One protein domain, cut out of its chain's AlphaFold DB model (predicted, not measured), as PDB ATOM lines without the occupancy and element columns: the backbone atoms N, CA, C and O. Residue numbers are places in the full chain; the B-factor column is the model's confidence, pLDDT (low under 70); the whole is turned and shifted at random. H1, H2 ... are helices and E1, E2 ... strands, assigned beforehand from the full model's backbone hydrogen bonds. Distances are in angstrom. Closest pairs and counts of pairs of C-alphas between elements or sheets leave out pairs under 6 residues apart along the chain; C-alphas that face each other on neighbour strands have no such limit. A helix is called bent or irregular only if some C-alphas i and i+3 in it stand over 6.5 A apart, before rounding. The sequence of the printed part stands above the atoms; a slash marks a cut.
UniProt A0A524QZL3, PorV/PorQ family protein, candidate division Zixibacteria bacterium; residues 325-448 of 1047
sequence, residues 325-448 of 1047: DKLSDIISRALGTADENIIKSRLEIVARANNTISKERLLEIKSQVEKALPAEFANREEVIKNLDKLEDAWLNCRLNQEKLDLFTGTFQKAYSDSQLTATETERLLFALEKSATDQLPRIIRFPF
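Overview. This is residues 325 to 448 of the 1047 residues of the protein "PorV/PorQ family protein" of candidate division Zixibacteria bacterium (UniProt A0A524QZL3). Two helical hairpins, H3 with H4 and H5 with H6, lie side by side as an up-and-down bundle of four helices, each running against the one before it. At one end of the bundle sits a smaller head, where H1 and H2 cross and the short strand E1 packs on H2. The printed part has 124 residues, with six named helices followed by one named strand, and is mostly helix. It is only just compact, close to loose, with a radius of gyration of the C-alphas of 16.4 A, and its outline is a rod of 53 by 24 by 20 A.

Along the chain. Start with the two longest helices, of 16 residues each. Find C-alpha 380 at (9.480, 32.808, 37.446); from there H4, residues 380 to 395, runs 23.9 A. H4 is neither bent nor irregular, but only just: C-alphas 388 and 391 are 6.3 A apart. H5, residues 401 to 416, begins at C-alpha 401 (22.162, 25.419, 20.845) and spans 22.3 A. Look next at H3, residues 359 to 372, 20.0 A long, and H6, residues 422 to 435, 19.9 A long. H2, residues 340 to 354, spans 20.9 A and is irregular, with C-alphas 345 and 348 7.0 A apart. H1 holds residues 327 to 335 over 12.3 A. E1, residues 444 to 447, ends at C-alpha 447 (19.014, 9.329, 9.565) after 9.5 A.

Arrangement. Begin at the hub, H4, which touches three helices. H3 and H4 form a hairpin at a shallow tilt of 4 degrees, their closest C-alphas, Lys 366 and Leu 387, 6.1 A apart. H4 touches H6 at a shallow tilt of 23 degrees, the same way, closest at Asn 386 and Glu 433, whose C-alphas are 6.2 A apart. H5 and H6 form the other hairpin, at 30 degrees, with the C-alphas of Lys 403 and Ser 435 closest at 4.9 A. H3 and H5 only just touch, with 3 pairs of C-alphas within 8 A. H4 and H5 are apart. H2 touches H4 with residues 347 to 351 alone, about perpendicular at 80 degrees; the closest C-alphas, Ala 351 and Leu 395, are 5.2 A apart. H1 and H2 touch at 76 degrees, about perpendicular, closest at the C-alphas of Ile 331 and Ile 343, 6.2 A. The closest C-alphas of H2 and E1, Val 350 and Phe 446, are 6.0 A apart. H1 and E1 are near each other, with 5 pairs of C-alphas within 10 A; E1 pairs with no named strand. On the backbone, H1, H3, H5 and H6 have every O i to N i+4 pair within hydrogen-bond range; H2 has 8 of 11 and H4 9 of 12.

Size, cuts and confidence. The two C-alphas farthest apart, Gly 336 and Gln 419, are 53.2 A apart. The printed part has no cut and no long link. Its mean pLDDT is 84.3; look for values under 70 at residues 357, 376, 378 and 418 to 420.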
ATOM      1  N   ASP A 325       7.114  24.301   6.365       92.00
ATOM      2  CA  ASP A 325       7.162  22.892   6.772       92.00
ATOM      3  C   ASP A 325       7.263  22.744   8.299       92.00
ATOM      4  O   ASP A 325       8.061  23.419   8.956       92.00
ATOM      5  N   LYS A 326       6.527  21.775   8.847       93.69
ATOM      6  CA  LYS A 326       6.801  21.176  10.158       93.69
ATOM      7  C   LYS A 326       7.698  19.950  10.000       93.69
ATOM      8  O   LYS A 326       7.775  19.342   8.930       93.69
ATOM      9  N   LEU A 327       8.326  19.509  11.094       93.56
ATOM     10  CA  LEU A 327       9.132  18.284  11.080       93.56
ATOM     11  C   LEU A 327       8.302  17.051  10.672       93.56
ATOM     12  O   LEU A 327       8.787  16.198   9.931       93.56
ATOM     13  N   SER A 328       7.032  16.989  11.087       93.75
ATOM     14  CA  SER A 328       6.081  15.949  10.673       93.75
ATOM     15  C   SER A 328       5.902  15.877   9.156       93.75
ATOM     16  O   SER A 328       5.843  14.781   8.602       93.75
ATOM     17  N   ASP A 329       5.876  17.024   8.475       93.19
ATOM     18  CA  ASP A 329       5.673  17.111   7.024       93.19
ATOM     19  C   ASP A 329       6.915  16.618   6.271       93.19
ATOM     20  O   ASP A 329       6.817  15.966   5.226       93.19
ATOM     21  N   ILE A 330       8.101  16.887   6.827       92.00
ATOM     22  CA  ILE A 330       9.375  16.368   6.319       92.00
ATOM     23  C   ILE A 330       9.426  14.848   6.479       92.00
ATOM     24  O   ILE A 330       9.729  14.154   5.509       92.00
ATOM     25  N   ILE A 331       9.089  14.325   7.663       91.25
ATOM     26  CA  ILE A 331       9.056  12.878   7.932       91.25
ATOM     27  C   ILE A 331       8.049  12.185   7.010       91.25
ATOM     28  O   ILE A 331       8.393  11.199   6.362       91.25
ATOM     29  N   SER A 332       6.831  12.720   6.904       89.88
ATOM     30  CA  SER A 332       5.784  12.191   6.025       89.88
ATOM     31  C   SER A 332       6.270  12.067   4.579       89.88
ATOM     32  O   SER A 332       6.145  11.005   3.966       89.88
ATOM     33  N   ARG A 333       6.910  13.117   4.049       89.06
ATOM     34  CA  ARG A 333       7.442  13.141   2.682       89.06
ATOM     35  C   ARG A 333       8.642  12.215   2.489       89.06
ATOM     36  O   ARG A 333       8.742  11.583   1.443       89.06
ATOM     37  N   ALA A 334       9.545  12.145   3.467       85.31
ATOM     38  CA  ALA A 334      10.735  11.297   3.408       85.31
ATOM     39  C   ALA A 334      10.377   9.802   3.400       85.31
ATOM     40  O   ALA A 334      11.045   9.023   2.722       85.31
ATOM     41  N   LEU A 335       9.318   9.425   4.126       84.88
ATOM     42  CA  LEU A 335       8.830   8.048   4.245       84.88
ATOM     43  C   LEU A 335       7.726   7.682   3.241       84.88
ATOM     44  O   LEU A 335       7.366   6.508   3.138       84.88
ATOM     45  N   GLY A 336       7.137   8.673   2.567       83.62
ATOM     46  CA  GLY A 336       5.993   8.478   1.677       83.62
ATOM     47  C   GLY A 336       4.735   7.974   2.395       83.62
ATOM     48  O   GLY A 336       4.007   7.158   1.834       83.62
ATOM     49  N   THR A 337       4.477   8.410   3.635       82.38
ATOM     50  CA  THR A 337       3.322   7.961   4.442       82.38
ATOM     51  C   THR A 337       2.579   9.121   5.097       82.38
ATOM     52  O   THR A 337       3.192  10.111   5.495       82.38
ATOM     53  N   ALA A 338       1.261   8.980   5.246       87.00
ATOM     54  CA  ALA A 338       0.396   9.902   5.986       87.00
ATOM     55  C   ALA A 338      -0.025   9.355   7.369       87.00
ATOM     56  O   ALA A 338      -0.840   9.968   8.048       87.00
ATOM     57  N   ASP A 339       0.503   8.199   7.785       86.69
ATOM     58  CA  ASP A 339       0.181   7.586   9.078       86.69
ATOM     59  C   ASP A 339       0.822   8.368  10.238       86.69
ATOM     60  O   ASP A 339       2.045   8.357  10.423       86.69
ATOM     61  N   GLU A 340      -0.015   9.032  11.038       90.12
ATOM     62  CA  GLU A 340       0.413   9.853  12.173       90.12
ATOM     63  C   GLU A 340       1.154   9.058  13.254       90.12
ATOM     64  O   GLU A 340       2.083   9.588  13.866       90.12
ATOM     65  N   ASN A 341       0.814   7.783  13.477       88.12
ATOM     66  CA  ASN A 341       1.491   6.956  14.477       88.12
ATOM     67  C   ASN A 341       2.923   6.649  14.037       88.12
ATOM     68  O   ASN A 341       3.861   6.747  14.837       88.12
ATOM     69  N   ILE A 342       3.109   6.337  12.748       84.06
ATOM     70  CA  ILE A 342       4.444   6.144  12.171       84.06
ATOM     71  C   ILE A 342       5.233   7.445  12.282       84.06
ATOM     72  O   ILE A 342       6.337   7.425  12.824       84.06
ATOM     73  N   ILE A 343       4.669   8.577  11.850       90.19
ATOM     74  CA  ILE A 343       5.345   9.882  11.895       90.19
ATOM     75  C   ILE A 343       5.765  10.232  13.330       90.19
ATOM     76  O   ILE A 343       6.930  10.560  13.569       90.19
ATOM     77  N   LYS A 344       4.857  10.091  14.301       90.81
ATOM     78  CA  LYS A 344       5.119  10.403  15.711       90.81
ATOM     79  C   LYS A 344       6.237   9.539  16.293       90.81
ATOM     80  O   LYS A 344       7.094  10.058  17.003       90.81
ATOM     81  N   SER A 345       6.292   8.255  15.927       87.00
ATOM     82  CA  SER A 345       7.363   7.346  16.360       87.00
ATOM     83  C   SER A 345       8.756   7.718  15.824       87.00
ATOM     84  O   SER A 345       9.756   7.220  16.334       87.00
ATOM     85  N   ARG A 346       8.851   8.578  14.796       88.62
ATOM     86  CA  ARG A 346      10.128   8.997  14.187       88.62
ATOM     87  C   ARG A 346      10.655  10.335  14.661       88.62
ATOM     88  O   ARG A 346      11.855  10.562  14.516       88.62
ATOM     89  N   LEU A 347       9.798  11.194  15.214       90.88
ATOM     90  CA  LEU A 347      10.173  12.547  15.637       90.88
ATOM     91  C   LEU A 347      11.427  12.527  16.511       90.88
ATOM     92  O   LEU A 347      12.400  13.206  16.208       90.88
ATOM     93  N   GLU A 348      11.451  11.667  17.527       85.25
ATOM     94  CA  GLU A 348      12.581  11.584  18.449       85.25
ATOM     95  C   GLU A 348      13.870  11.085  17.777       85.25
ATOM     96  O   GLU A 348      14.954  11.602  18.044       85.25
ATOM     97  N   ILE A 349      13.773  10.118  16.860       82.50
ATOM     98  CA  ILE A 349      14.934   9.575  16.140       82.50
ATOM     99  C   ILE A 349      15.605  10.670  15.303       82.50
ATOM    100  O   ILE A 349      16.840  10.758  15.281       82.50
ATOM    101  N   VAL A 350      14.791  11.490  14.628       87.12
ATOM    102  CA  VAL A 350      15.249  12.620  13.812       87.12
ATOM    103  C   VAL A 350      15.754  13.753  14.706       87.12
ATOM    104  O   VAL A 350      16.836  14.277  14.452       87.12
ATOM    105  N   ALA A 351      15.056  14.074  15.797       83.69
ATOM    106  CA  ALA A 351      15.489  15.072  16.773       83.69
ATOM    107  C   ALA A 351      16.880  14.755  17.339       83.69
ATOM    108  O   ALA A 351      17.756  15.619  17.334       83.69
ATOM    109  N   ARG A 352      17.146  13.502  17.730       80.38
ATOM    110  CA  ARG A 352      18.475  13.083  18.217       80.38
ATOM    111  C   ARG A 352      19.590  13.267  17.185       80.38
ATOM    112  O   ARG A 352      20.737  13.421  17.575       80.38
ATOM    113  N   ALA A 353      19.282  13.219  15.889       75.44
ATOM    114  CA  ALA A 353      20.275  13.398  14.826       75.44
ATOM    115  C   ALA A 353      20.560  14.874  14.493       75.44
ATOM    116  O   ALA A 353      21.543  15.159  13.810       75.44
ATOM    117  N   ASN A 354      19.703  15.794  14.948       84.75
ATOM    118  CA  ASN A 354      19.767  17.223  14.622       84.75
ATOM    119  C   ASN A 354      20.058  18.119  15.827       84.75
ATOM    120  O   ASN A 354      20.399  19.282  15.641       84.75
ATOM    121  N   ASN A 355      19.941  17.593  17.044       75.81
ATOM    122  CA  ASN A 355      20.290  18.305  18.263       75.81
ATOM    123  C   ASN A 355      21.617  17.778  18.813       75.81
ATOM    124  O   ASN A 355      21.845  16.572  18.880       75.81
ATOM    125  N   THR A 356      22.479  18.694  19.239       75.50
ATOM    126  CA  THR A 356      23.756  18.379  19.894       75.50
ATOM    127  C   THR A 356      23.571  17.936  21.343       75.50
ATOM    128  O   THR A 356      24.284  17.046  21.800       75.50
ATOM    129  N   ILE A 357      22.599  18.517  22.052       69.88
ATOM    130  CA  ILE A 357      22.222  18.118  23.410       69.88
ATOM    131  C   ILE A 357      21.252  16.929  23.389       69.88
ATOM    132  O   ILE A 357      20.344  16.862  22.556       69.88
ATOM    133  N   SER A 358      21.409  15.987  24.325       73.69
ATOM    134  CA  SER A 358      20.457  14.885  24.486       73.69
ATOM    135  C   SER A 358      19.156  15.353  25.146       73.69
ATOM    136  O   SER A 358      19.143  16.314  25.920       73.69
ATOM    137  N   LYS A 359      18.053  14.641  24.884       75.25
ATOM    138  CA  LYS A 359      16.761  14.919  25.528       75.25
ATOM    139  C   LYS A 359      16.870  14.829  27.048       75.25
ATOM    140  O   LYS A 359      16.344  15.668  27.765       75.25
ATOM    141  N   GLU A 360      17.595  13.827  27.532       78.25
ATOM    142  CA  GLU A 360      17.787  13.564  28.957       78.25
ATOM    143  C   GLU A 360      18.511  14.729  29.638       78.25
ATOM    144  O   GLU A 360      18.070  15.206  30.681       78.25
ATOM    145  N   ARG A 361      19.574  15.245  29.008       71.75
ATOM    146  CA  ARG A 361      20.332  16.384  29.532       71.75
ATOM    147  C   ARG A 361      19.507  17.667  29.515       71.75
ATOM    148  O   ARG A 361      19.592  18.458  30.448       71.75
ATOM    149  N   LEU A 362      18.691  17.865  28.483       77.94
ATOM    150  CA  LEU A 362      17.773  18.999  28.410       77.94
ATOM    151  C   LEU A 362      16.748  18.972  29.554       77.94
ATOM    152  O   LEU A 362      16.524  19.991  30.206       77.94
ATOM    153  N   LEU A 363      16.164  17.801  29.832       81.00
ATOM    154  CA  LEU A 363      15.231  17.607  30.946       81.00
ATOM    155  C   LEU A 363      15.914  17.776  32.310       81.00
ATOM    156  O   LEU A 363      15.317  18.320  33.237       81.00
ATOM    157  N   GLU A 364      17.176  17.361  32.433       79.38
ATOM    158  CA  GLU A 364      17.976  17.588  33.637       79.38
ATOM    159  C   GLU A 364      18.216  19.082  33.877       79.38
ATOM    160  O   GLU A 364      17.977  19.561  34.983       79.38
ATOM    161  N   ILE A 365      18.629  19.832  32.847       77.69
ATOM    162  CA  ILE A 365      18.805  21.290  32.923       77.69
ATOM    163  C   ILE A 365      17.496  21.951  33.345       77.69
ATOM    164  O   ILE A 365      17.495  22.756  34.273       77.69
ATOM    165  N   LYS A 366      16.377  21.573  32.716       85.69
ATOM    166  CA  LYS A 366      15.046  22.059  33.090       85.69
ATOM    167  C   LYS A 366      14.766  21.825  34.577       85.69
ATOM    168  O   LYS A 366      14.462  22.775  35.291       85.69
ATOM    169  N   SER A 367      14.956  20.598  35.064       85.31
ATOM    170  CA  SER A 367      14.720  20.262  36.474       85.31
ATOM    171  C   SER A 367      15.664  20.998  37.431       85.31
ATOM    172  O   SER A 367      15.243  21.427  38.506       85.31
ATOM    173  N   GLN A 368      16.940  21.154  37.064       83.19
ATOM    174  CA  GLN A 368      17.923  21.888  37.863       83.19
ATOM    175  C   GLN A 368      17.545  23.361  37.983       83.19
ATOM    176  O   GLN A 368      17.539  23.894  39.091       83.19
ATOM    177  N   VAL A 369      17.169  23.995  36.870       83.19
ATOM    178  CA  VAL A 369      16.728  25.392  36.855       83.19
ATOM    179  C   VAL A 369      15.454  25.561  37.685       83.19
ATOM    180  O   VAL A 369      15.412  26.416  38.562       83.19
ATOM    181  N   GLU A 370      14.442  24.712  37.490       84.69
ATOM    182  CA  GLU A 370      13.181  24.769  38.244       84.69
ATOM    183  C   GLU A 370      13.376  24.654  39.762       84.69
ATOM    184  O   GLU A 370      12.698  25.352  40.521       84.69
ATOM    185  N   LYS A 371      14.306  23.798  40.210       83.06
ATOM    186  CA  LYS A 371      14.644  23.622  41.633       83.06
ATOM    187  C   LYS A 371      15.456  24.781  42.203       83.06
ATOM    188  O   LYS A 371      15.325  25.087  43.383       83.06
ATOM    189  N   ALA A 372      16.318  25.380  41.390       78.88
ATOM    190  CA  ALA A 372      17.215  26.450  41.805       78.88
ATOM    191  C   ALA A 372      16.551  27.838  41.804       78.88
ATOM    192  O   ALA A 372      17.078  28.747  42.441       78.88
ATOM    193  N   LEU A 373      15.410  28.014  41.124       77.00
ATOM    194  CA  LEU A 373      14.668  29.277  41.071       77.00
ATOM    195  C   LEU A 373      13.946  29.586  42.404       77.00
ATOM    196  O   LEU A 373      13.004  28.867  42.758       77.00
ATOM    197  N   PRO A 374      14.301  30.680  43.115       72.81
ATOM    198  CA  PRO A 374      13.605  31.105  44.331       72.81
ATOM    199  C   PRO A 374      12.121  31.416  44.082       72.81
ATOM    200  O   PRO A 374      11.744  31.858  42.995       72.81
ATOM    201  N   ALA A 375      11.273  31.254  45.103       72.00
ATOM    202  CA  ALA A 375       9.841  31.567  45.001       72.00
ATOM    203  C   ALA A 375       9.570  33.051  44.673       72.00
ATOM    204  O   ALA A 375       8.583  33.363  44.016       72.00
ATOM    205  N   GLU A 376      10.475  33.943  45.083       68.69
ATOM    206  CA  GLU A 376      10.390  35.397  44.887       68.69
ATOM    207  C   GLU A 376      11.033  35.878  43.570       68.69
ATOM    208  O   GLU A 376      11.166  37.078  43.339       68.69
ATOM    209  N   PHE A 377      11.461  34.960  42.695       70.94
ATOM    210  CA  PHE A 377      12.126  35.317  41.444       70.94
ATOM    211  C   PHE A 377      11.181  36.049  40.476       70.94
ATOM    212  O   PHE A 377      10.143  35.516  40.069       70.94
ATOM    213  N   ALA A 378      11.561  37.263  40.065       68.00
ATOM    214  CA  ALA A 378      10.818  38.037  39.074       68.00
ATOM    215  C   ALA A 378      10.726  37.260  37.746       68.00
ATOM    216  O   ALA A 378      11.731  36.774  37.235       68.00
ATOM    217  N   ASN A 379       9.518  37.137  37.188       75.69
ATOM    218  CA  ASN A 379       9.221  36.393  35.951       75.69
ATOM    219  C   ASN A 379       9.424  34.864  36.034       75.69
ATOM    220  O   ASN A 379       9.551  34.197  35.005       75.69
ATOM    221  N   ARG A 380       9.395  34.271  37.239       79.94
ATOM    222  CA  ARG A 380       9.480  32.808  37.446       79.94
ATOM    223  C   ARG A 380       8.522  32.008  36.558       79.94
ATOM    224  O   ARG A 380       8.931  31.011  35.969       79.94
ATOM    225  N   GLU A 381       7.263  32.434  36.454       83.94
ATOM    226  CA  GLU A 381       6.261  31.757  35.615       83.94
ATOM    227  C   GLU A 381       6.638  31.772  34.128       83.94
ATOM    228  O   GLU A 381       6.440  30.783  33.424       83.94
ATOM    229  N   GLU A 382       7.223  32.869  33.653       85.00
ATOM    230  CA  GLU A 382       7.633  33.027  32.260       85.00
ATOM    231  C   GLU A 382       8.859  32.171  31.930       85.00
ATOM    232  O   GLU A 382       8.913  31.539  30.872       85.00
ATOM    233  N   VAL A 383       9.805  32.065  32.868       82.69
ATOM    234  CA  VAL A 383      10.947  31.150  32.756       82.69
ATOM    235  C   VAL A 383      10.476  29.699  32.700       82.69
ATOM    236  O   VAL A 383      10.861  28.988  31.776       82.69
ATOM    237  N   ILE A 384       9.596  29.264  33.610       85.62
ATOM    238  CA  ILE A 384       9.048  27.893  33.599       85.62
ATOM    239  C   ILE A 384       8.316  27.614  32.281       85.62
ATOM    240  O   ILE A 384       8.595  26.620  31.613       85.62
ATOM    241  N   LYS A 385       7.463  28.542  31.833       87.94
ATOM    242  CA  LYS A 385       6.751  28.423  30.556       87.94
ATOM    243  C   LYS A 385       7.701  28.295  29.362       87.94
ATOM    244  O   LYS A 385       7.399  27.565  28.421       87.94
ATOM    245  N   ASN A 386       8.822  29.016  29.349       88.50
ATOM    246  CA  ASN A 386       9.804  28.910  28.268       88.50
ATOM    247  C   ASN A 386      10.677  27.647  28.384       88.50
ATOM    248  O   ASN A 386      11.013  27.067  27.354       88.50
ATOM    249  N   LEU A 387      10.959  27.158  29.597       88.81
ATOM    250  CA  LEU A 387      11.591  25.852  29.821       88.81
ATOM    251  C   LEU A 387      10.714  24.699  29.310       88.81
ATOM    252  O   LEU A 387      11.228  23.772  28.684       88.81
ATOM    253  N   ASP A 388       9.394  24.771  29.504       88.50
ATOM    254  CA  ASP A 388       8.439  23.787  28.977       88.50
ATOM    255  C   ASP A 388       8.462  23.703  27.443       88.50
ATOM    256  O   ASP A 388       8.312  22.620  26.875       88.50
ATOM    257  N   LYS A 389       8.717  24.824  26.755       90.94
ATOM    258  CA  LYS A 389       8.834  24.858  25.288       90.94
ATOM    259  C   LYS A 389      10.105  24.189  24.768       90.94
ATOM    260  O   LYS A 389      10.138  23.818  23.595       90.94
ATOM    261  N   LEU A 390      11.149  24.041  25.586       91.12
ATOM    262  CA  LEU A 390      12.429  23.502  25.122       91.12
ATOM    263  C   LEU A 390      12.312  22.047  24.665       91.12
ATOM    264  O   LEU A 390      12.944  21.680  23.678       91.12
ATOM    265  N   GLU A 391      11.496  21.226  25.332       91.25
ATOM    266  CA  GLU A 391      11.299  19.830  24.924       91.25
ATOM    267  C   GLU A 391      10.609  19.739  23.555       91.25
ATOM    268  O   GLU A 391      11.047  18.979  22.691       91.25
ATOM    269  N   ASP A 392       9.573  20.550  23.332       92.38
ATOM    270  CA  ASP A 392       8.880  20.635  22.043       92.38
ATOM    271  C   ASP A 392       9.796  21.186  20.941       92.38
ATOM    272  O   ASP A 392       9.822  20.663  19.823       92.38
ATOM    273  N   ALA A 393      10.601  22.207  21.254       93.69
ATOM    274  CA  ALA A 393      11.599  22.744  20.339       93.69
ATOM    275  C   ALA A 393      12.655  21.689  19.986       93.69
ATOM    276  O   ALA A 393      12.956  21.499  18.809       93.69
ATOM    277  N   TRP A 394      13.160  20.945  20.970       92.62
ATOM    278  CA  TRP A 394      14.102  19.851  20.756       92.62
ATOM    279  C   TRP A 394      13.492  18.758  19.872       92.62
ATOM    280  O   TRP A 394      14.084  18.392  18.855       92.62
ATOM    281  N   LEU A 395      12.274  18.299  20.190       92.94
ATOM    282  CA  LEU A 395      11.580  17.237  19.452       92.94
ATOM    283  C   LEU A 395      11.296  17.624  17.996       92.94
ATOM    284  O   LEU A 395      11.281  16.763  17.120       92.94
ATOM    285  N   ASN A 396      11.094  18.916  17.734       94.25
ATOM    286  CA  ASN A 396      10.819  19.447  16.402       94.25
ATOM    287  C   ASN A 396      12.050  20.053  15.711       94.25
ATOM    288  O   ASN A 396      11.879  20.740  14.709       94.25
ATOM    289  N   CYS A 397      13.270  19.815  16.207       93.25
ATOM    290  CA  CYS A 397      14.515  20.355  15.637       93.25
ATOM    291  C   CYS A 397      14.537  21.894  15.522       93.25
ATOM    292  O   CYS A 397      15.093  22.440  14.575       93.25
ATOM    293  N   ARG A 398      13.910  22.596  16.467       94.12
ATOM    294  CA  ARG A 398      13.834  24.064  16.564       94.12
ATOM    295  C   ARG A 398      14.640  24.619  17.746       94.12
ATOM    296  O   ARG A 398      14.386  25.720  18.223       94.12
ATOM    297  N   LEU A 399      15.576  23.836  18.273       92.44
ATOM    298  CA  LEU A 399      16.424  24.262  19.378       92.44
ATOM    299  C   LEU A 399      17.647  25.018  18.842       92.44
ATOM    300  O   LEU A 399      18.365  24.525  17.974       92.44
ATOM    301  N   ASN A 400      17.908  26.206  19.378       91.56
ATOM    302  CA  ASN A 400      19.123  26.963  19.110       91.56
ATOM    303  C   ASN A 400      20.156  26.680  20.207       91.56
ATOM    304  O   ASN A 400      20.062  27.216  21.312       91.56
ATOM    305  N   GLN A 401      21.149  25.849  19.882       85.62
ATOM    306  CA  GLN A 401      22.162  25.419  20.845       85.62
ATOM    307  C   GLN A 401      22.984  26.590  21.400       85.62
ATOM    308  O   GLN A 401      23.175  26.665  22.605       85.62
ATOM    309  N   GLU A 402      23.404  27.545  20.565       87.75
ATOM    310  CA  GLU A 402      24.220  28.687  21.008       87.75
ATOM    311  C   GLU A 402      23.490  29.525  22.071       87.75
ATOM    312  O   GLU A 402      24.086  29.989  23.044       87.75
ATOM    313  N   LYS A 403      22.175  29.712  21.905       92.44
ATOM    314  CA  LYS A 403      21.352  30.449  22.873       92.44
ATOM    315  C   LYS A 403      21.069  29.637  24.134       92.44
ATOM    316  O   LYS A 403      21.060  30.222  25.217       92.44
ATOM    317  N   LEU A 404      20.939  28.317  24.012       88.94
ATOM    318  CA  LEU A 404      20.815  27.427  25.163       88.94
ATOM    319  C   LEU A 404      22.108  27.386  25.993       88.94
ATOM    320  O   LEU A 404      22.050  27.424  27.222       88.94
ATOM    321  N   ASP A 405      23.270  27.370  25.342       85.44
ATOM    322  CA  ASP A 405      24.580  27.405  26.000       85.44
ATOM    323  C   ASP A 405      24.795  28.746  26.712       85.44
ATOM    324  O   ASP A 405      25.227  28.792  27.864       85.44
ATOM    325  N   LEU A 406      24.401  29.855  26.074       87.44
ATOM    326  CA  LEU A 406      24.411  31.175  26.702       87.44
ATOM    327  C   LEU A 406      23.505  31.230  27.940       87.44
ATOM    328  O   LEU A 406      23.914  31.761  28.975       87.44
ATOM    329  N   PHE A 407      22.287  30.689  27.845       90.56
ATOM    330  CA  PHE A 407      21.350  30.614  28.965       90.56
ATOM    331  C   PHE A 407      21.931  29.790  30.118       90.56
ATOM    332  O   PHE A 407      22.008  30.278  31.243       90.56
ATOM    333  N   THR A 408      22.389  28.569  29.839       86.44
ATOM    334  CA  THR A 408      22.914  27.650  30.860       86.44
ATOM    335  C   THR A 408      24.177  28.183  31.530       86.44
ATOM    336  O   THR A 408      24.264  28.146  32.756       86.44
ATOM    337  N   GLY A 409      25.114  28.755  30.767       85.62
ATOM    338  CA  GLY A 409      26.322  29.371  31.318       85.62
ATOM    339  C   GLY A 409      26.023  30.603  32.177       85.62
ATOM    340  O   GLY A 409      26.574  30.752  33.268       85.62
ATOM    341  N   THR A 410      25.099  31.463  31.732       83.00
ATOM    342  CA  THR A 410      24.664  32.630  32.521       83.00
ATOM    343  C   THR A 410      23.959  32.186  33.804       83.00
ATOM    344  O   THR A 410      24.206  32.753  34.865       83.00
ATOM    345  N   PHE A 411      23.129  31.140  33.732       83.56
ATOM    346  CA  PHE A 411      22.375  30.629  34.875       83.56
ATOM    347  C   PHE A 411      23.304  30.026  35.929       83.56
ATOM    348  O   PHE A 411      23.172  30.330  37.110       83.56
ATOM    349  N   GLN A 412      24.282  29.223  35.505       82.00
ATOM    350  CA  GLN A 412      25.271  28.630  36.407       82.00
ATOM    351  C   GLN A 412      26.088  29.690  37.147       82.00
ATOM    352  O   GLN A 412      26.309  29.547  38.348       82.00
ATOM    353  N   LYS A 413      26.491  30.764  36.457       80.50
ATOM    354  CA  LYS A 413      27.234  31.873  37.066       80.50
ATOM    355  C   LYS A 413      26.383  32.668  38.064       80.50
ATOM    356  O   LYS A 413      26.822  32.951  39.170       80.50
ATOM    357  N   ALA A 414      25.145  32.988  37.698       73.06
ATOM    358  CA  ALA A 414      24.234  33.695  38.595       73.06
ATOM    359  C   ALA A 414      23.879  32.846  39.836       73.06
ATOM    360  O   ALA A 414      23.743  33.360  40.944       73.06
ATOM    361  N   TYR A 415      23.785  31.523  39.661       71.00
ATOM    362  CA  TYR A 415      23.558  30.577  40.749       71.00
ATOM    363  C   TYR A 415      24.772  30.442  41.684       71.00
ATOM    364  O   TYR A 415      24.591  30.409  42.900       71.00
ATOM    365  N   SER A 416      26.005  30.403  41.156       73.31
ATOM    366  CA  SER A 416      27.220  30.316  41.985       73.31
ATOM    367  C   SER A 416      27.421  31.542  42.866       73.31
ATOM    368  O   SER A 416      27.848  31.417  44.012       73.31
ATOM    369  N   ASP A 417      27.068  32.716  42.348       70.50
ATOM    370  CA  ASP A 417      27.312  33.989  43.020       70.50
ATOM    371  C   ASP A 417      26.152  34.361  43.970       70.50
ATOM    372  O   ASP A 417      26.219  35.364  44.680       70.50
ATOM    373  N   SER A 418      25.092  33.530  44.021       66.62
ATOM    374  CA  SER A 418      23.875  33.705  44.840       66.62
ATOM    375  C   SER A 418      23.202  35.078  44.686       66.62
ATOM    376  O   SER A 418      22.451  35.516  45.560       66.62
ATOM    377  N   GLN A 419      23.459  35.767  43.574       65.94
ATOM    378  CA  GLN A 419      22.911  37.078  43.247       65.94
ATOM    379  C   GLN A 419      22.406  37.055  41.805       65.94
ATOM    380  O   GLN A 419      23.158  36.778  40.878       65.94
ATOM    381  N   LEU A 420      21.119  37.353  41.624       68.88
ATOM    382  CA  LEU A 420      20.495  37.558  40.317       68.88
ATOM    383  C   LEU A 420      20.154  39.038  40.178       68.88
ATOM    384  O   LEU A 420      19.172  39.515  40.747       68.88
ATOM    385  N   THR A 421      20.983  39.782  39.448       73.56
ATOM    386  CA  THR A 421      20.687  41.186  39.140       73.56
ATOM    387  C   THR A 421      19.554  41.289  38.112       73.56
ATOM    388  O   THR A 421      19.341  40.379  37.310       73.56
ATOM    389  N   ALA A 422      18.836  42.418  38.077       71.94
ATOM    390  CA  ALA A 422      17.766  42.646  37.094       71.94
ATOM    391  C   ALA A 422      18.254  42.463  35.640       71.94
ATOM    392  O   ALA A 422      17.595  41.816  34.830       71.94
ATOM    393  N   THR A 423      19.464  42.945  35.343       75.50
ATOM    394  CA  THR A 423      20.117  42.800  34.035       75.50
ATOM    395  C   THR A 423      20.425  41.341  33.684       75.50
ATOM    396  O   THR A 423      20.339  40.950  32.522       75.50
ATOM    397  N   GLU A 424      20.812  40.515  34.661       75.62
ATOM    398  CA  GLU A 424      21.069  39.085  34.441       75.62
ATOM    399  C   GLU A 424      19.773  38.312  34.217       75.62
ATOM    400  O   GLU A 424      19.726  37.474  33.321       75.62
ATOM    401  N   THR A 425      18.711  38.647  34.948       75.88
ATOM    402  CA  THR A 425      17.373  38.074  34.755       75.88
ATOM    403  C   THR A 425      16.831  38.354  33.352       75.88
ATOM    404  O   THR A 425      16.366  37.432  32.683       75.88
ATOM    405  N   GLU A 426      16.953  39.588  32.853       80.44
ATOM    406  CA  GLU A 426      16.549  39.931  31.481       80.44
ATOM    407  C   GLU A 426      17.382  39.189  30.426       80.44
ATOM    408  O   GLU A 426      16.840  38.679  29.444       80.44
ATOM    409  N   ARG A 427      18.699  39.068  30.637       82.25
ATOM    410  CA  ARG A 427      19.588  38.312  29.736       82.25
ATOM    411  C   ARG A 427      19.271  36.820  29.724       82.25
ATOM    412  O   ARG A 427      19.295  36.215  28.654       82.25
ATOM    413  N   LEU A 428      18.976  36.240  30.887       83.38
ATOM    414  CA  LEU A 428      18.575  34.842  31.031       83.38
ATOM    415  C   LEU A 428      17.266  34.571  30.308       83.38
ATOM    416  O   LEU A 428      17.198  33.633  29.516       83.38
ATOM    417  N   LEU A 429      16.257  35.410  30.543       85.38
ATOM    418  CA  LEU A 429      14.961  35.277  29.896       85.38
ATOM    419  C   LEU A 429      15.095  35.415  28.377       85.38
ATOM    420  O   LEU A 429      14.624  34.551  27.645       85.38
ATOM    421  N   PHE A 430      15.837  36.419  27.901       87.62
ATOM    422  CA  PHE A 430      16.098  36.600  26.475       87.62
ATOM    423  C   PHE A 430      16.828  35.399  25.854       87.62
ATOM    424  O   PHE A 430      16.443  34.918  24.787       87.62
ATOM    425  N   ALA A 431      17.879  34.884  26.500       87.88
ATOM    426  CA  ALA A 431      18.615  33.722  26.002       87.88
ATOM    427  C   ALA A 431      17.729  32.465  25.966       87.88
ATOM    428  O   ALA A 431      17.733  31.739  24.969       87.88
ATOM    429  N   LEU A 432      16.920  32.247  27.004       90.62
ATOM    430  CA  LEU A 432      15.979  31.134  27.088       90.62
ATOM    431  C   LEU A 432      14.890  31.224  26.011       90.62
ATOM    432  O   LEU A 432      14.639  30.248  25.308       90.62
ATOM    433  N   GLU A 433      14.293  32.399  25.811       90.31
ATOM    434  CA  GLU A 433      13.313  32.634  24.747       90.31
ATOM    435  C   GLU A 433      13.893  32.371  23.359       90.31
ATOM    436  O   GLU A 433      13.233  31.775  22.511       90.31
ATOM    437  N   LYS A 434      15.142  32.783  23.114       92.19
ATOM    438  CA  LYS A 434      15.822  32.553  21.832       92.19
ATOM    439  C   LYS A 434      16.373  31.136  21.671       92.19
ATOM    440  O   LYS A 434      16.814  30.797  20.573       92.19
ATOM    441  N   SER A 435      16.338  30.316  22.721       92.31
ATOM    442  CA  SER A 435      16.743  28.908  22.667       92.31
ATOM    443  C   SER A 435      15.719  28.043  21.931       92.31
ATOM    444  O   SER A 435      16.101  27.032  21.351       92.31
ATOM    445  N   ALA A 436      14.446  28.443  21.891       92.25
ATOM    446  CA  ALA A 436      13.400  27.786  21.109       92.25
ATOM    447  C   ALA A 436      12.958  28.688  19.947       92.25
ATOM    448  O   ALA A 436      12.460  29.790  20.161       92.25
ATOM    449  N   THR A 437      13.131  28.234  18.707       89.19
ATOM    450  CA  THR A 437      12.747  28.991  17.507       89.19
ATOM    451  C   THR A 437      11.400  28.535  16.944       89.19
ATOM    452  O   THR A 437      10.918  27.431  17.200       89.19
ATOM    453  N   ASP A 438      10.786  29.376  16.113       85.25
ATOM    454  CA  ASP A 438       9.576  28.996  15.366       85.25
ATOM    455  C   ASP A 438       9.899  28.306  14.037       85.25
ATOM    456  O   ASP A 438       9.082  27.562  13.498       85.25
ATOM    457  N   GLN A 439      11.098  28.536  13.501       86.19
ATOM    458  CA  GLN A 439      11.525  28.016  12.205       86.19
ATOM    459  C   GLN A 439      12.479  26.837  12.360       86.19
ATOM    460  O   GLN A 439      13.326  26.826  13.256       86.19
ATOM    461  N   LEU A 440      12.348  25.875  11.446       91.62
ATOM    462  CA  LEU A 440      13.319  24.804  11.257       91.62
ATOM    463  C   LEU A 440      14.651  25.363  10.722       91.62
ATOM    464  O   LEU A 440      14.651  26.365   9.997       91.62
ATOM    465  N   PRO A 441      15.783  24.705  11.015       91.00
ATOM    466  CA  PRO A 441      17.061  25.012  10.390       91.00
ATOM    467  C   PRO A 441      17.003  24.784   8.877       91.00
ATOM    468  O   PRO A 441      16.185  24.023   8.365       91.00
ATOM    469  N   ARG A 442      17.936  25.404   8.150       91.94
ATOM    470  CA  ARG A 442      18.031  25.280   6.685       91.94
ATOM    471  C   ARG A 442      18.207  23.832   6.210       91.94
ATOM    472  O   ARG A 442      17.790  23.504   5.105       91.94
ATOM    473  N   ILE A 443      18.845  22.992   7.022       92.62
ATOM    474  CA  ILE A 443      19.104  21.585   6.723       92.62
ATOM    475  C   ILE A 443      18.665  20.754   7.926       92.62
ATOM    476  O   ILE A 443      19.055  21.047   9.053       92.62
ATOM    477  N   ILE A 444      17.893  19.703   7.660       93.19
ATOM    478  CA  ILE A 444      17.542  18.648   8.607       93.19
ATOM    479  C   ILE A 444      18.240  17.363   8.164       93.19
ATOM    480  O   ILE A 444      18.027  16.884   7.050       93.19
ATOM    481  N   ARG A 445      19.047  16.773   9.043       89.69
ATOM    482  CA  ARG A 445      19.613  15.436   8.867       89.69
ATOM    483  C   ARG A 445      18.533  14.390   9.119       89.69
ATOM    484  O   ARG A 445      17.998  14.290  10.221       89.69
ATOM    485  N   PHE A 446      18.226  13.587   8.115       91.00
ATOM    486  CA  PHE A 446      17.275  12.489   8.198       91.00
ATOM    487  C   PHE A 446      18.031  11.152   8.249       91.00
ATOM    488  O   PHE A 446      18.478  10.665   7.207       91.00
ATOM    489  N   PRO A 447      18.225  10.549   9.436       87.38
ATOM    490  CA  PRO A 447      19.014   9.329   9.565       87.38
ATOM    491  C   PRO A 447      18.273   8.125   8.965       87.38
ATOM    492  O   PRO A 447      17.071   7.962   9.177       87.38
ATOM    493  N   PHE A 448      18.979   7.224   8.275       89.62
ATOM    494  CA  PHE A 448      18.393   6.031   7.649       89.62
ATOM    495  C   PHE A 448      17.705   5.112   8.660       89.62
ATOM    496  O   PHE A 448      16.690   4.496   8.346       89.62
TER     497      PHE A 448